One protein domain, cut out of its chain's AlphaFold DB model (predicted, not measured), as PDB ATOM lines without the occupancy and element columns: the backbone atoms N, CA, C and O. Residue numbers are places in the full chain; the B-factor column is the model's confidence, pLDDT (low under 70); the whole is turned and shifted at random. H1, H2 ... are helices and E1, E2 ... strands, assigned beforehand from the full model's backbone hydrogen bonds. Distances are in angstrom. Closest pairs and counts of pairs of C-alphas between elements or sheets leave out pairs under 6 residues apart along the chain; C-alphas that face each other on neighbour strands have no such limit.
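This is residues 22 to 107 of the 337 residues of an uncharacterized protein of Kribbella sp. YM53 (UniProt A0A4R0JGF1). A small four-stranded sheet forms one layer, and three helices cover one of its faces while the other face is bare. H2 and H3 make a long helical hairpin that is set on the sheet by the first part of H2 and the last part of H3, and its other end reaches past the sheet; the short H1 packs against the beginning of H3. The printed part has 86 residues, with three named helices and four named strands in the order E1, H1, E2, E3, H2, H3, E4, and its class is mixed, helices and strands. The sheet runs E2, E3, E1, E4 and is antiparallel throughout. The whole is compact, with a radius of gyration of the C-alphas of 12.1 A, and spans 37 by 27 by 20 A.

E1 is residues 22 to 25, 10.0 A from first to last C-alpha, and begins with C-alpha 22 at (304.912, 501.675, 506.087). H1 is residues 30 to 36, 10.1 A long. The strands E2, residues 42 to 44, and E3, residues 49 to 51, measure 6.3 A and 6.8 A. H2, residues 55 to 72, is the longest helix at 26.0 A and ends with C-alpha 72 at (322.851, 481.645, 518.416). H3, residues 80 to 94, measures 20.7 A. E4, residues 102 to 106, is the longest strand at 13.4 A and ends with C-alpha 106 at (299.131, 504.237, 504.152).

The inner strand E1 is antiparallel to the edge strand E4 at 163 degrees, with N 24 and O 103 within hydrogen-bond range at 2.8 A. On its other side E1 is antiparallel to E3 at 155 degrees, with N 25 and O 49 at 2.7 A. E2, the other edge strand, forms a hairpin with E3, and N 43 and O 50 are 2.8 A apart. From edge to edge the strands' lines turn by 60 degrees. E1, H1 and E2 make a split strand-helix-strand unit, two strands running the same way with E3 between them in the sheet; E3, H2, H3 and E4 make another, with E1 between. Both crossovers are right-handed. The three helices lie on the same face of the sheet, in two layers. H1 has a height over the sheet of 7.8 A and lies over none of the strands, but only just, as 2 of its C-alphas fall on E2. H2, at a height of 12.5 A, lies only just over E3 and E1, with 3 of its C-alphas on each, and on the local plane it runs slantwise to E1 at 59.7 degrees, only just short of across. H3, at 10.1 A, lies over E4 and runs slantwise to it at 56 degrees on the local plane. H2 and H3 form a helical hairpin: they touch, opposite ways at a shallow tilt of 25 degrees, with the C-alphas of Thr 56 and Ser 94 closest at 5.8 A. H3 touches H1 with residues 80 to 86 alone, about perpendicular at 74 degrees; the closest C-alphas, of Asn 32 and Ser 82, are 4.9 A apart. H1 and H2 are near each other, while E2 and E4 are apart. Each O i to N i+4 pair is within hydrogen-bond range in H1 and H2, and 10 of 11 are in H3.

The C-alphas farthest apart, of Arg 76 and Lys 107, are 39.2 A apart, while those of Thr 22 and Lys 107 are 8.4 A apart. The printed part has no cut and no long link. The mean pLDDT of the printed part is 84.4, and residues 74 to 76, 96 to 98 and 107 are under 70.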
ATOM      1  N   THR A  22     303.573 501.572 505.497       87.50
ATOM      2  CA  THR A  22     304.912 501.675 506.087       87.50
ATOM      3  C   THR A  22     304.832 502.138 507.535       87.50
ATOM      4  O   THR A  22     303.998 502.974 507.887       87.50
ATOM      5  N   THR A  23     305.710 501.598 508.380       90.31
ATOM      6  CA  THR A  23     305.832 501.957 509.801       90.31
ATOM      7  C   THR A  23     307.176 502.627 510.020       90.31
ATOM      8  O   THR A  23     308.214 502.000 509.829       90.31
ATOM      9  N   LYS A  24     307.183 503.901 510.406       92.12
ATOM     10  CA  LYS A  24     308.395 504.680 510.668       92.12
ATOM     11  C   LYS A  24     308.625 504.818 512.169       92.12
ATOM     12  O   LYS A  24     307.724 505.234 512.888       92.12
ATOM     13  N   LEU A  25     309.841 504.521 512.611       90.81
ATOM     14  CA  LEU A  25     310.352 504.753 513.956       90.81
ATOM     15  C   LEU A  25     311.271 505.977 513.970       90.81
ATOM     16  O   LEU A  25     312.173 506.097 513.134       90.81
ATOM     17  N   THR A  26     311.071 506.858 514.945       89.25
ATOM     18  CA  THR A  26     311.905 508.042 515.204       89.25
ATOM     19  C   THR A  26     312.489 508.002 516.624       89.25
ATOM     20  O   THR A  26     312.173 507.118 517.428       89.25
ATOM     21  N   GLY A  27     313.416 508.917 516.933       83.88
ATOM     22  CA  GLY A  27     314.038 509.001 518.263       83.88
ATOM     23  C   GLY A  27     314.762 507.711 518.669       83.88
ATOM     24  O   GLY A  27     314.657 507.265 519.815       83.88
ATOM     25  N   LEU A  28     315.401 507.038 517.708       84.94
ATOM     26  CA  LEU A  28     316.210 505.847 517.950       84.94
ATOM     27  C   LEU A  28     317.649 506.260 518.274       84.94
ATOM     28  O   LEU A  28     318.193 507.165 517.646       84.94
ATOM     29  N   THR A  29     318.264 505.585 519.245       88.75
ATOM     30  CA  THR A  29     319.699 505.731 519.519       88.75
ATOM     31  C   THR A  29     320.518 505.086 518.391       88.75
ATOM     32  O   THR A  29     319.998 504.202 517.700       88.75
ATOM     33  N   PRO A  30     321.807 505.441 518.221       88.19
ATOM     34  CA  PRO A  30     322.677 504.794 517.236       88.19
ATOM     35  C   PRO A  30     322.708 503.266 517.378       88.19
ATOM     36  O   PRO A  30     322.593 502.555 516.387       88.19
ATOM     37  N   HIS A  31     322.733 502.751 518.612       87.44
ATOM     38  CA  HIS A  31     322.691 501.309 518.876       87.44
ATOM     39  C   HIS A  31     321.390 500.645 518.395       87.44
ATOM     40  O   HIS A  31     321.421 499.536 517.865       87.44
ATOM     41  N   ASN A  32     320.248 501.332 518.512       89.06
ATOM     42  CA  ASN A  32     318.971 500.827 518.000       89.06
ATOM     43  C   ASN A  32     318.945 500.796 516.469       89.06
ATOM     44  O   ASN A  32     318.394 499.865 515.888       89.06
ATOM     45  N   ILE A  33     319.553 501.791 515.821       89.56
ATOM     46  CA  ILE A  33     319.703 501.823 514.362       89.56
ATOM     47  C   ILE A  33     320.587 500.666 513.890       89.56
ATOM     48  O   ILE A  33     320.194 499.922 512.989       89.56
ATOM     49  N   THR A  34     321.736 500.457 514.536       89.38
ATOM     50  CA  THR A  34     322.633 499.335 514.230       89.38
ATOM     51  C   THR A  34     321.918 497.993 514.378       89.38
ATOM     52  O   THR A  34     322.026 497.152 513.492       89.38
ATOM     53  N   ALA A  35     321.111 497.812 515.428       88.38
ATOM     54  CA  ALA A  35     320.373 496.569 515.662       88.38
ATOM     55  C   ALA A  35     319.324 496.239 514.579       88.38
ATOM     56  O   ALA A  35     318.975 495.071 514.403       88.38
ATOM     57  N   LEU A  36     318.820 497.247 513.859       90.56
ATOM     58  CA  LEU A  36     317.863 497.080 512.758       90.56
ATOM     59  C   LEU A  36     318.528 497.024 511.376       90.56
ATOM     60  O   LEU A  36     317.860 496.742 510.380       90.56
ATOM     61  N   THR A  37     319.828 497.304 511.298       88.94
ATOM     62  CA  THR A  37     320.560 497.339 510.030       88.94
ATOM     63  C   THR A  37     320.639 495.934 509.436       88.94
ATOM     64  O   THR A  37     321.043 494.991 510.108       88.94
ATOM     65  N   GLY A  38     320.238 495.788 508.171       84.81
ATOM     66  CA  GLY A  38     320.266 494.505 507.461       84.81
ATOM     67  C   GLY A  38     319.094 493.565 507.766       84.81
ATOM     68  O   GLY A  38     319.046 492.474 507.203       84.81
ATOM     69  N   LEU A  39     318.127 493.961 508.606       90.50
ATOM     70  CA  LEU A  39     316.908 493.173 508.800       90.50
ATOM     71  C   LEU A  39     315.965 493.311 507.604       90.50
ATOM     72  O   LEU A  39     315.656 494.415 507.155       90.50
ATOM     73  N   THR A  40     315.448 492.181 507.122       90.75
ATOM     74  CA  THR A  40     314.499 492.144 506.005       90.75
ATOM     75  C   THR A  40     313.283 493.026 506.282       90.75
ATOM     76  O   THR A  40     312.675 492.962 507.350       90.75
ATOM     77  N   GLY A  41     312.929 493.858 505.302       88.31
ATOM     78  CA  GLY A  41     311.808 494.793 505.392       88.31
ATOM     79  C   GLY A  41     312.118 496.095 506.134       88.31
ATOM     80  O   GLY A  41     311.277 496.991 506.114       88.31
ATOM     81  N   TRP A  42     313.301 496.240 506.744       92.19
ATOM     82  CA  TRP A  42     313.742 497.480 507.385       92.19
ATOM     83  C   TRP A  42     314.673 498.290 506.483       92.19
ATOM     84  O   TRP A  42     315.647 497.792 505.926       92.19
ATOM     85  N   THR A  43     314.402 499.587 506.387       92.44
ATOM     86  CA  THR A  43     315.304 500.587 505.815       92.44
ATOM     87  C   THR A  43     315.680 501.572 506.909       92.44
ATOM     88  O   THR A  43     314.817 502.242 507.478       92.44
ATOM     89  N   VAL A  44     316.968 501.653 507.225       91.38
ATOM     90  CA  VAL A  44     317.490 502.480 508.316       91.38
ATOM     91  C   VAL A  44     318.245 503.695 507.780       91.38
ATOM     92  O   VAL A  44     318.925 503.628 506.760       91.38
ATOM     93  N   THR A  45     318.128 504.818 508.481       87.19
ATOM     94  CA  THR A  45     318.950 506.021 508.307       87.19
ATOM     95  C   THR A  45     319.615 506.372 509.638       87.19
ATOM     96  O   THR A  45     319.376 505.708 510.643       87.19
ATOM     97  N   LYS A  46     320.420 507.445 509.686       78.75
ATOM     98  CA  LYS A  46     321.137 507.862 510.908       78.75
ATOM     99  C   LYS A  46     320.234 508.042 512.140       78.75
ATOM    100  O   LYS A  46     320.705 507.855 513.253       78.75
ATOM    101  N   THR A  47     318.969 508.420 511.955       80.62
ATOM    102  CA  THR A  47     318.056 508.782 513.058       80.62
ATOM    103  C   THR A  47     316.686 508.110 512.990       80.62
ATOM    104  O   THR A  47     315.873 508.277 513.903       80.62
ATOM    105  N   THR A  48     316.391 507.358 511.923       88.00
ATOM    106  CA  THR A  48     315.065 506.756 511.713       88.00
ATOM    107  C   THR A  48     315.159 505.361 511.119       88.00
ATOM    108  O   THR A  48     316.087 505.064 510.373       88.00
ATOM    109  N   ALA A  49     314.168 504.522 511.403       92.06
ATOM    110  CA  ALA A  49     314.030 503.203 510.793       92.06
ATOM    111  C   ALA A  49     312.619 503.053 510.220       92.06
ATOM    112  O   ALA A  49     311.645 503.354 510.903       92.06
ATOM    113  N   THR A  50     312.492 502.619 508.971       92.62
ATOM    114  CA  THR A  50     311.202 502.441 508.293       92.62
ATOM    115  C   THR A  50     311.017 500.981 507.917       92.62
ATOM    116  O   THR A  50     311.868 500.417 507.238       92.62
ATOM    117  N   TYR A  51     309.905 500.384 508.333       93.44
ATOM    118  CA  TYR A  51     309.509 499.031 507.963       93.44
ATOM    119  C   TYR A  51     308.467 499.045 506.842       93.44
ATOM    120  O   TYR A  51     307.491 499.806 506.901       93.44
ATOM    121  N   SER A  52     308.633 498.180 505.842       89.81
ATOM    122  CA  SER A  52     307.677 497.964 504.750       89.81
ATOM    123  C   SER A  52     306.498 497.085 505.194       89.81
ATOM    124  O   SER A  52     306.312 495.966 504.719       89.81
ATOM    125  N   GLY A  53     305.708 497.583 506.143       88.81
ATOM    126  CA  GLY A  53     304.509 496.924 506.649       88.81
ATOM    127  C   GLY A  53     303.838 497.708 507.778       88.81
ATOM    128  O   GLY A  53     304.251 498.815 508.126       88.81
ATOM    129  N   ASN A  54     302.791 497.122 508.358       88.44
ATOM    130  CA  ASN A  54     302.111 497.665 509.538       88.44
ATOM    131  C   ASN A  54     302.922 497.417 510.838       88.44
ATOM    132  O   ASN A  54     303.857 496.608 510.822       88.44
ATOM    133  N   PRO A  55     302.572 498.071 511.965       89.12
ATOM    134  CA  PRO A  55     303.308 497.923 513.223       89.12
ATOM    135  C   PRO A  55     303.374 496.486 513.748       89.12
ATOM    136  O   PRO A  55     304.397 496.087 514.295       89.12
ATOM    137  N   THR A  56     302.324 495.690 513.542       88.56
ATOM    138  CA  THR A  56     302.289 494.277 513.949       88.56
ATOM    139  C   THR A  56     303.326 493.451 513.189       88.56
ATOM    140  O   THR A  56     304.057 492.671 513.792       88.56
ATOM    141  N   ALA A  57     303.450 493.658 511.876       89.44
ATOM    142  CA  ALA A  57     304.455 492.989 511.054       89.44
ATOM    143  C   ALA A  57     305.881 493.471 511.379       89.44
ATOM    144  O   ALA A  57     306.814 492.671 511.371       89.44
ATOM    145  N   ALA A  58     306.050 494.755 511.711       91.00
ATOM    146  CA  ALA A  58     307.328 495.292 512.181       91.00
ATOM    147  C   ALA A  58     307.746 494.662 513.524       91.00
ATOM    148  O   ALA A  58     308.913 494.312 513.709       91.00
ATOM    149  N   LEU A  59     306.793 494.488 514.448       91.81
ATOM    150  CA  LEU A  59     307.008 493.841 515.744       91.81
ATOM    151  C   LEU A  59     307.423 492.374 515.578       91.81
ATOM    152  O   LEU A  59     308.383 491.944 516.214       91.81
ATOM    153  N   ASP A  60     306.739 491.634 514.704       91.00
ATOM    154  CA  ASP A  60     307.063 490.236 514.395       91.00
ATOM    155  C   ASP A  60     308.477 490.090 513.803       91.00
ATOM    156  O   ASP A  60     309.249 489.228 514.224       91.00
ATOM    157  N   ALA A  61     308.874 490.988 512.893       92.62
ATOM    158  CA  ALA A  61     310.225 490.997 512.326       92.62
ATOM    159  C   ALA A  61     311.314 491.207 513.399       92.62
ATOM    160  O   ALA A  61     312.345 490.529 513.383       92.62
ATOM    161  N   VAL A  62     311.083 492.109 514.361       92.50
ATOM    162  CA  VAL A  62     312.010 492.339 515.485       92.50
ATOM    163  C   VAL A  62     312.036 491.138 516.433       92.50
ATOM    164  O   VAL A  62     313.118 490.730 516.857       92.50
ATOM    165  N   GLN A  63     310.882 490.531 516.727       91.75
ATOM    166  CA  GLN A  63     310.800 489.351 517.591       91.75
ATOM    167  C   GLN A  63     311.563 488.162 516.991       91.75
ATOM    168  O   GLN A  63     312.382 487.566 517.684       91.75
ATOM    169  N   LYS A  64     311.420 487.906 515.684       90.94
ATOM    170  CA  LYS A  64     312.194 486.873 514.972       90.94
ATOM    171  C   LYS A  64     313.701 487.089 515.079       90.94
ATOM    172  O   LYS A  64     314.447 486.133 515.292       90.94
ATOM    173  N   ARG A  65     314.167 488.340 514.973       90.31
ATOM    174  CA  ARG A  65     315.591 488.653 515.166       90.31
ATOM    175  C   ARG A  65     316.032 488.387 516.604       90.31
ATOM    176  O   ARG A  65     317.108 487.831 516.799       90.31
ATOM    177  N   MET A  66     315.223 488.760 517.593       88.44
ATOM    178  CA  MET A  66     315.520 488.475 519.000       88.44
ATOM    179  C   MET A  66     315.597 486.971 519.274       88.44
ATOM    180  O   MET A  66     316.510 486.533 519.969       88.44
ATOM    181  N   ASP A  67     314.676 486.183 518.724       87.00
ATOM    182  CA  ASP A  67     314.654 484.732 518.925       87.00
ATOM    183  C   ASP A  67     315.888 484.068 518.299       87.00
ATOM    184  O   ASP A  67     316.508 483.215 518.932       87.00
ATOM    185  N   HIS A  68     316.310 484.534 517.117       86.00
ATOM    186  CA  HIS A  68     317.549 484.092 516.477       86.00
ATOM    187  C   HIS A  68     318.795 484.455 517.297       86.00
ATOM    188  O   HIS A  68     319.589 483.581 517.610       86.00
ATOM    189  N   VAL A  69     318.947 485.718 517.715       81.62
ATOM    190  CA  VAL A  69     320.103 486.142 518.533       81.62
ATOM    191  C   VAL A  69     320.158 485.362 519.850       81.62
ATOM    192  O   VAL A  69     321.227 484.952 520.296       81.62
ATOM    193  N   ARG A  70     319.000 485.097 520.468       80.19
ATOM    194  CA  ARG A  70     318.928 484.305 521.699       80.19
ATOM    195  C   ARG A  70     319.364 482.854 521.480       80.19
ATOM    196  O   ARG A  70     319.967 482.295 522.393       80.19
ATOM    197  N   SER A  71     319.052 482.254 520.330       78.56
ATOM    198  CA  SER A  71     319.423 480.867 520.032       78.56
ATOM    199  C   SER A  71     320.877 480.707 519.584       78.56
ATOM    200  O   SER A  71     321.459 479.662 519.859       78.56
ATOM    201  N   THR A  72     321.475 481.717 518.944       79.00
ATOM    202  CA  THR A  72     322.851 481.645 518.416       79.00
ATOM    203  C   THR A  72     323.910 482.221 519.355       79.00
ATOM    204  O   THR A  72     325.010 481.685 519.431       79.00
ATOM    205  N   GLU A  73     323.598 483.305 520.067       76.44
ATOM    206  CA  GLU A  73     324.575 484.114 520.820       76.44
ATOM    207  C   GLU A  73     324.215 484.257 522.315       76.44
ATOM    208  O   GLU A  73     325.002 484.767 523.115       76.44
ATOM    209  N   GLY A  74     323.027 483.790 522.720       66.75
ATOM    210  CA  GLY A  74     322.535 483.865 524.096       66.75
ATOM    211  C   GLY A  74     322.009 485.249 524.507       66.75
ATOM    212  O   GLY A  74     322.133 486.253 523.811       66.75
ATOM    213  N   GLY A  75     321.383 485.333 525.687       60.16
ATOM    214  CA  GLY A  75     320.668 486.540 526.148       60.16
ATOM    215  C   GLY A  75     321.539 487.756 526.510       60.16
ATOM    216  O   GLY A  75     320.991 488.797 526.867       60.16
ATOM    217  N   ARG A  76     322.873 487.636 526.446       62.34
ATOM    218  CA  ARG A  76     323.839 488.727 526.693       62.34
ATOM    219  C   ARG A  76     324.502 489.246 525.410       62.34
ATOM    220  O   ARG A  76     325.437 490.036 525.498       62.34
ATOM    221  N   ALA A  77     324.026 488.819 524.240       73.00
ATOM    222  CA  ALA A  77     324.554 489.255 522.956       73.00
ATOM    223  C   ALA A  77     324.500 490.783 522.791       73.00
ATOM    224  O   ALA A  77     323.508 491.446 523.136       73.00
ATOM    225  N   THR A  78     325.572 491.347 522.238       71.81
ATOM    226  CA  THR A  78     325.700 492.781 521.970       71.81
ATOM    227  C   THR A  78     324.557 493.248 521.062       71.81
ATOM    228  O   THR A  78     324.353 492.722 519.975       71.81
ATOM    229  N   GLY A  79     323.780 494.240 521.508       74.12
ATOM    230  CA  GLY A  79     322.631 494.769 520.756       74.12
ATOM    231  C   GLY A  79     321.276 494.114 521.065       74.12
ATOM    232  O   GLY A  79     320.247 494.635 520.628       74.12
ATOM    233  N   TYR A  80     321.216 493.057 521.888       80.62
ATOM    234  CA  TYR A  80     319.937 492.462 522.316       80.62
ATOM    235  C   TYR A  80     319.068 493.455 523.110       80.62
ATOM    236  O   TYR A  80     317.862 493.568 522.881       80.62
ATOM    237  N   ALA A  81     319.691 494.259 523.980       81.56
ATOM    238  CA  ALA A  81     319.021 495.342 524.706       81.56
ATOM    239  C   ALA A  81     318.411 496.399 523.763       81.56
ATOM    240  O   ALA A  81     317.319 496.910 524.012       81.56
ATOM    241  N   SER A  82     319.071 496.679 522.636       87.50
ATOM    242  CA  SER A  82     318.556 497.587 521.609       87.50
ATOM    243  C   SER A  82     317.338 497.012 520.885       87.50
ATOM    244  O   SER A  82     316.373 497.739 520.647       87.50
ATOM    245  N   LEU A  83     317.316 495.703 520.607       88.12
ATOM    246  CA  LEU A  83     316.133 495.029 520.057       88.12
ATOM    247  C   LEU A  83     314.952 495.046 521.042       88.12
ATOM    248  O   LEU A  83     313.823 495.306 520.629       88.12
ATOM    249  N   ILE A  84     315.206 494.864 522.346       84.94
ATOM    250  CA  ILE A  84     314.185 495.014 523.400       84.94
ATOM    251  C   ILE A  84     313.580 496.424 523.371       84.94
ATOM    252  O   ILE A  84     312.355 496.567 523.401       84.94
ATOM    253  N   ALA A  85     314.419 497.460 523.279       86.19
ATOM    254  CA  ALA A  85     313.962 498.846 523.239       86.19
ATOM    255  C   ALA A  85     313.085 499.132 522.006       86.19
ATOM    256  O   ALA A  85     312.043 499.779 522.124       86.19
ATOM    257  N   VAL A  86     313.462 498.613 520.830       89.31
ATOM    258  CA  VAL A  86     312.652 498.745 519.607       89.31
ATOM    259  C   VAL A  86     311.325 497.990 519.731       89.31
ATOM    260  O   VAL A  86     310.271 498.540 519.405       89.31
ATOM    261  N   ARG A  87     311.350 496.754 520.245       92.62
ATOM    262  CA  ARG A  87     310.151 495.932 520.463       92.62
ATOM    263  C   ARG A  87     309.153 496.623 521.391       92.62
ATOM    264  O   ARG A  87     307.960 496.612 521.103       92.62
ATOM    265  N   ASN A  88     309.618 497.219 522.488       88.75
ATOM    266  CA  ASN A  88     308.739 497.891 523.449       88.75
ATOM    267  C   ASN A  88     308.021 499.092 522.802       88.75
ATOM    268  O   ASN A  88     306.797 499.163 522.885       88.75
ATOM    269  N   LYS A  89     308.738 499.924 522.030       88.38
ATOM    270  CA  LYS A  89     308.129 501.026 521.254       88.38
ATOM    271  C   LYS A  89     307.047 500.542 520.276       88.38
ATOM    272  O   LYS A  89     306.036 501.211 520.092       88.38
ATOM    273  N   LEU A  90     307.251 499.389 519.632       88.12
ATOM    274  CA  LEU A  90     306.283 498.817 518.687       88.12
ATOM    275  C   LEU A  90     305.071 498.173 519.382       88.12
ATOM    276  O   LEU A  90     303.963 498.242 518.845       88.12
ATOM    277  N   ARG A  91     305.254 497.568 520.565       86.25
ATOM    278  CA  ARG A  91     304.166 496.933 521.331       86.25
ATOM    279  C   ARG A  91     303.079 497.928 521.713       86.25
ATOM    280  O   ARG A  91     301.910 497.624 521.502       86.25
ATOM    281  N   GLU A  92     303.467 499.110 522.177       79.69
ATOM    282  CA  GLU A  92     302.528 500.171 522.560       79.69
ATOM    283  C   GLU A  92     301.625 500.585 521.382       79.69
ATOM    284  O   GLU A  92     300.418 500.738 521.551       79.69
ATOM    285  N   CYS A  93     302.163 500.621 520.156       76.06
ATOM    286  CA  CYS A  93     301.371 500.835 518.939       76.06
ATOM    287  C   CYS A  93     300.482 499.657 518.541       76.06
ATOM    288  O   CYS A  93     299.400 499.863 517.992       76.06
ATOM    289  N   SER A  94     300.915 498.422 518.791       70.56
ATOM    290  CA  SER A  94     300.119 497.233 518.461       70.56
ATOM    291  C   SER A  94     298.900 497.045 519.372       70.56
ATOM    292  O   SER A  94     297.925 496.430 518.951       70.56
ATOM    293  N   THR A  95     298.919 497.614 520.585       72.50
ATOM    294  CA  THR A  95     297.799 497.576 521.545       72.50
ATOM    295  C   THR A  95     296.752 498.671 521.309       72.50
ATOM    296  O   THR A  95     295.843 498.827 522.117       72.50
ATOM    297  N   GLY A  96     296.861 499.439 520.218       63.00
ATOM    298  CA  GLY A  96     295.913 500.501 519.854       63.00
ATOM    299  C   GLY A  96     296.212 501.877 520.459       63.00
ATOM    300  O   GLY A  96     295.539 502.842 520.107       63.00
ATOM    301  N   ALA A  97     297.237 501.998 521.309       63.19
ATOM    302  CA  ALA A  97     297.716 503.283 521.811       63.19
ATOM    303  C   ALA A  97     298.702 503.906 520.803       63.19
ATOM    304  O   ALA A  97     299.645 503.258 520.356       63.19
ATOM    305  N   SER A  98     298.522 505.168 520.411       69.62
ATOM    306  CA  SER A  98     299.504 505.844 519.551       69.62
ATOM    307  C   SER A  98     300.771 506.175 520.344       69.62
ATOM    308  O   SER A  98     300.695 506.915 521.320       69.62
ATOM    309  N   HIS A  99     301.938 505.688 519.905       75.94
ATOM    310  CA  HIS A  99     303.229 506.066 520.491       75.94
ATOM    311  C   HIS A  99     303.869 507.198 519.666       75.94
ATOM    312  O   HIS A  99     303.988 507.056 518.447       75.94
ATOM    313  N   PRO A 100     304.351 508.297 520.281       81.69
ATOM    314  CA  PRO A 100     304.839 509.479 519.557       81.69
ATOM    315  C   PRO A 100     306.038 509.197 518.639       81.69
ATOM    316  O   PRO A 100     306.253 509.895 517.652       81.69
ATOM    317  N   ALA A 101     306.815 508.153 518.937       82.12
ATOM    318  CA  ALA A 101     307.969 507.753 518.132       82.12
ATOM    319  C   ALA A 101     307.640 506.790 516.972       82.12
ATOM    320  O   ALA A 101     308.567 506.281 516.340       82.12
ATOM    321  N   VAL A 102     306.360 506.487 516.723       84.62
ATOM    322  CA  VAL A 102     305.920 505.546 515.681       84.62
ATOM    323  C   VAL A 102     304.879 506.213 514.783       84.62
ATOM    324  O   VAL A 102     303.849 506.690 515.246       84.62
ATOM    325  N   THR A 103     305.117 506.229 513.473       86.50
ATOM    326  CA  THR A 103     304.192 506.805 512.484       86.50
ATOM    327  C   THR A 103     303.833 505.767 511.428       86.50
ATOM    328  O   THR A 103     304.721 505.172 510.820       86.50
ATOM    329  N   VAL A 104     302.538 505.570 511.168       84.81
ATOM    330  CA  VAL A 104     302.043 504.648 510.133       84.81
ATOM    331  C   VAL A 104     301.578 505.445 508.919       84.81
ATOM    332  O   VAL A 104     300.701 506.296 509.034       84.81
ATOM    333  N   THR A 105     302.152 505.169 507.749       84.19
ATOM    334  CA  THR A 105     301.745 505.792 506.481       84.19
ATOM    335  C   THR A 105     301.066 504.758 505.595       84.19
ATOM    336  O   THR A 105     301.639 503.711 505.305       84.19
ATOM    337  N   VAL A 106     299.857 505.062 505.125       79.00
ATOM    338  CA  VAL A 106     299.131 504.237 504.152       79.00
ATOM    339  C   VAL A 106     299.131 504.975 502.816       79.00
ATOM    340  O   VAL A 106     298.540 506.054 502.709       79.00
ATOM    341  N   LYS A 107     299.790 504.429 501.784       65.19
ATOM    342  CA  LYS A 107     299.734 505.025 500.439       65.19
ATOM    343  C   LYS A 107     298.316 504.883 499.882       65.19
ATOM    344  O   LYS A 107     297.857 503.783 499.581       65.19
TER     345      LYS A 107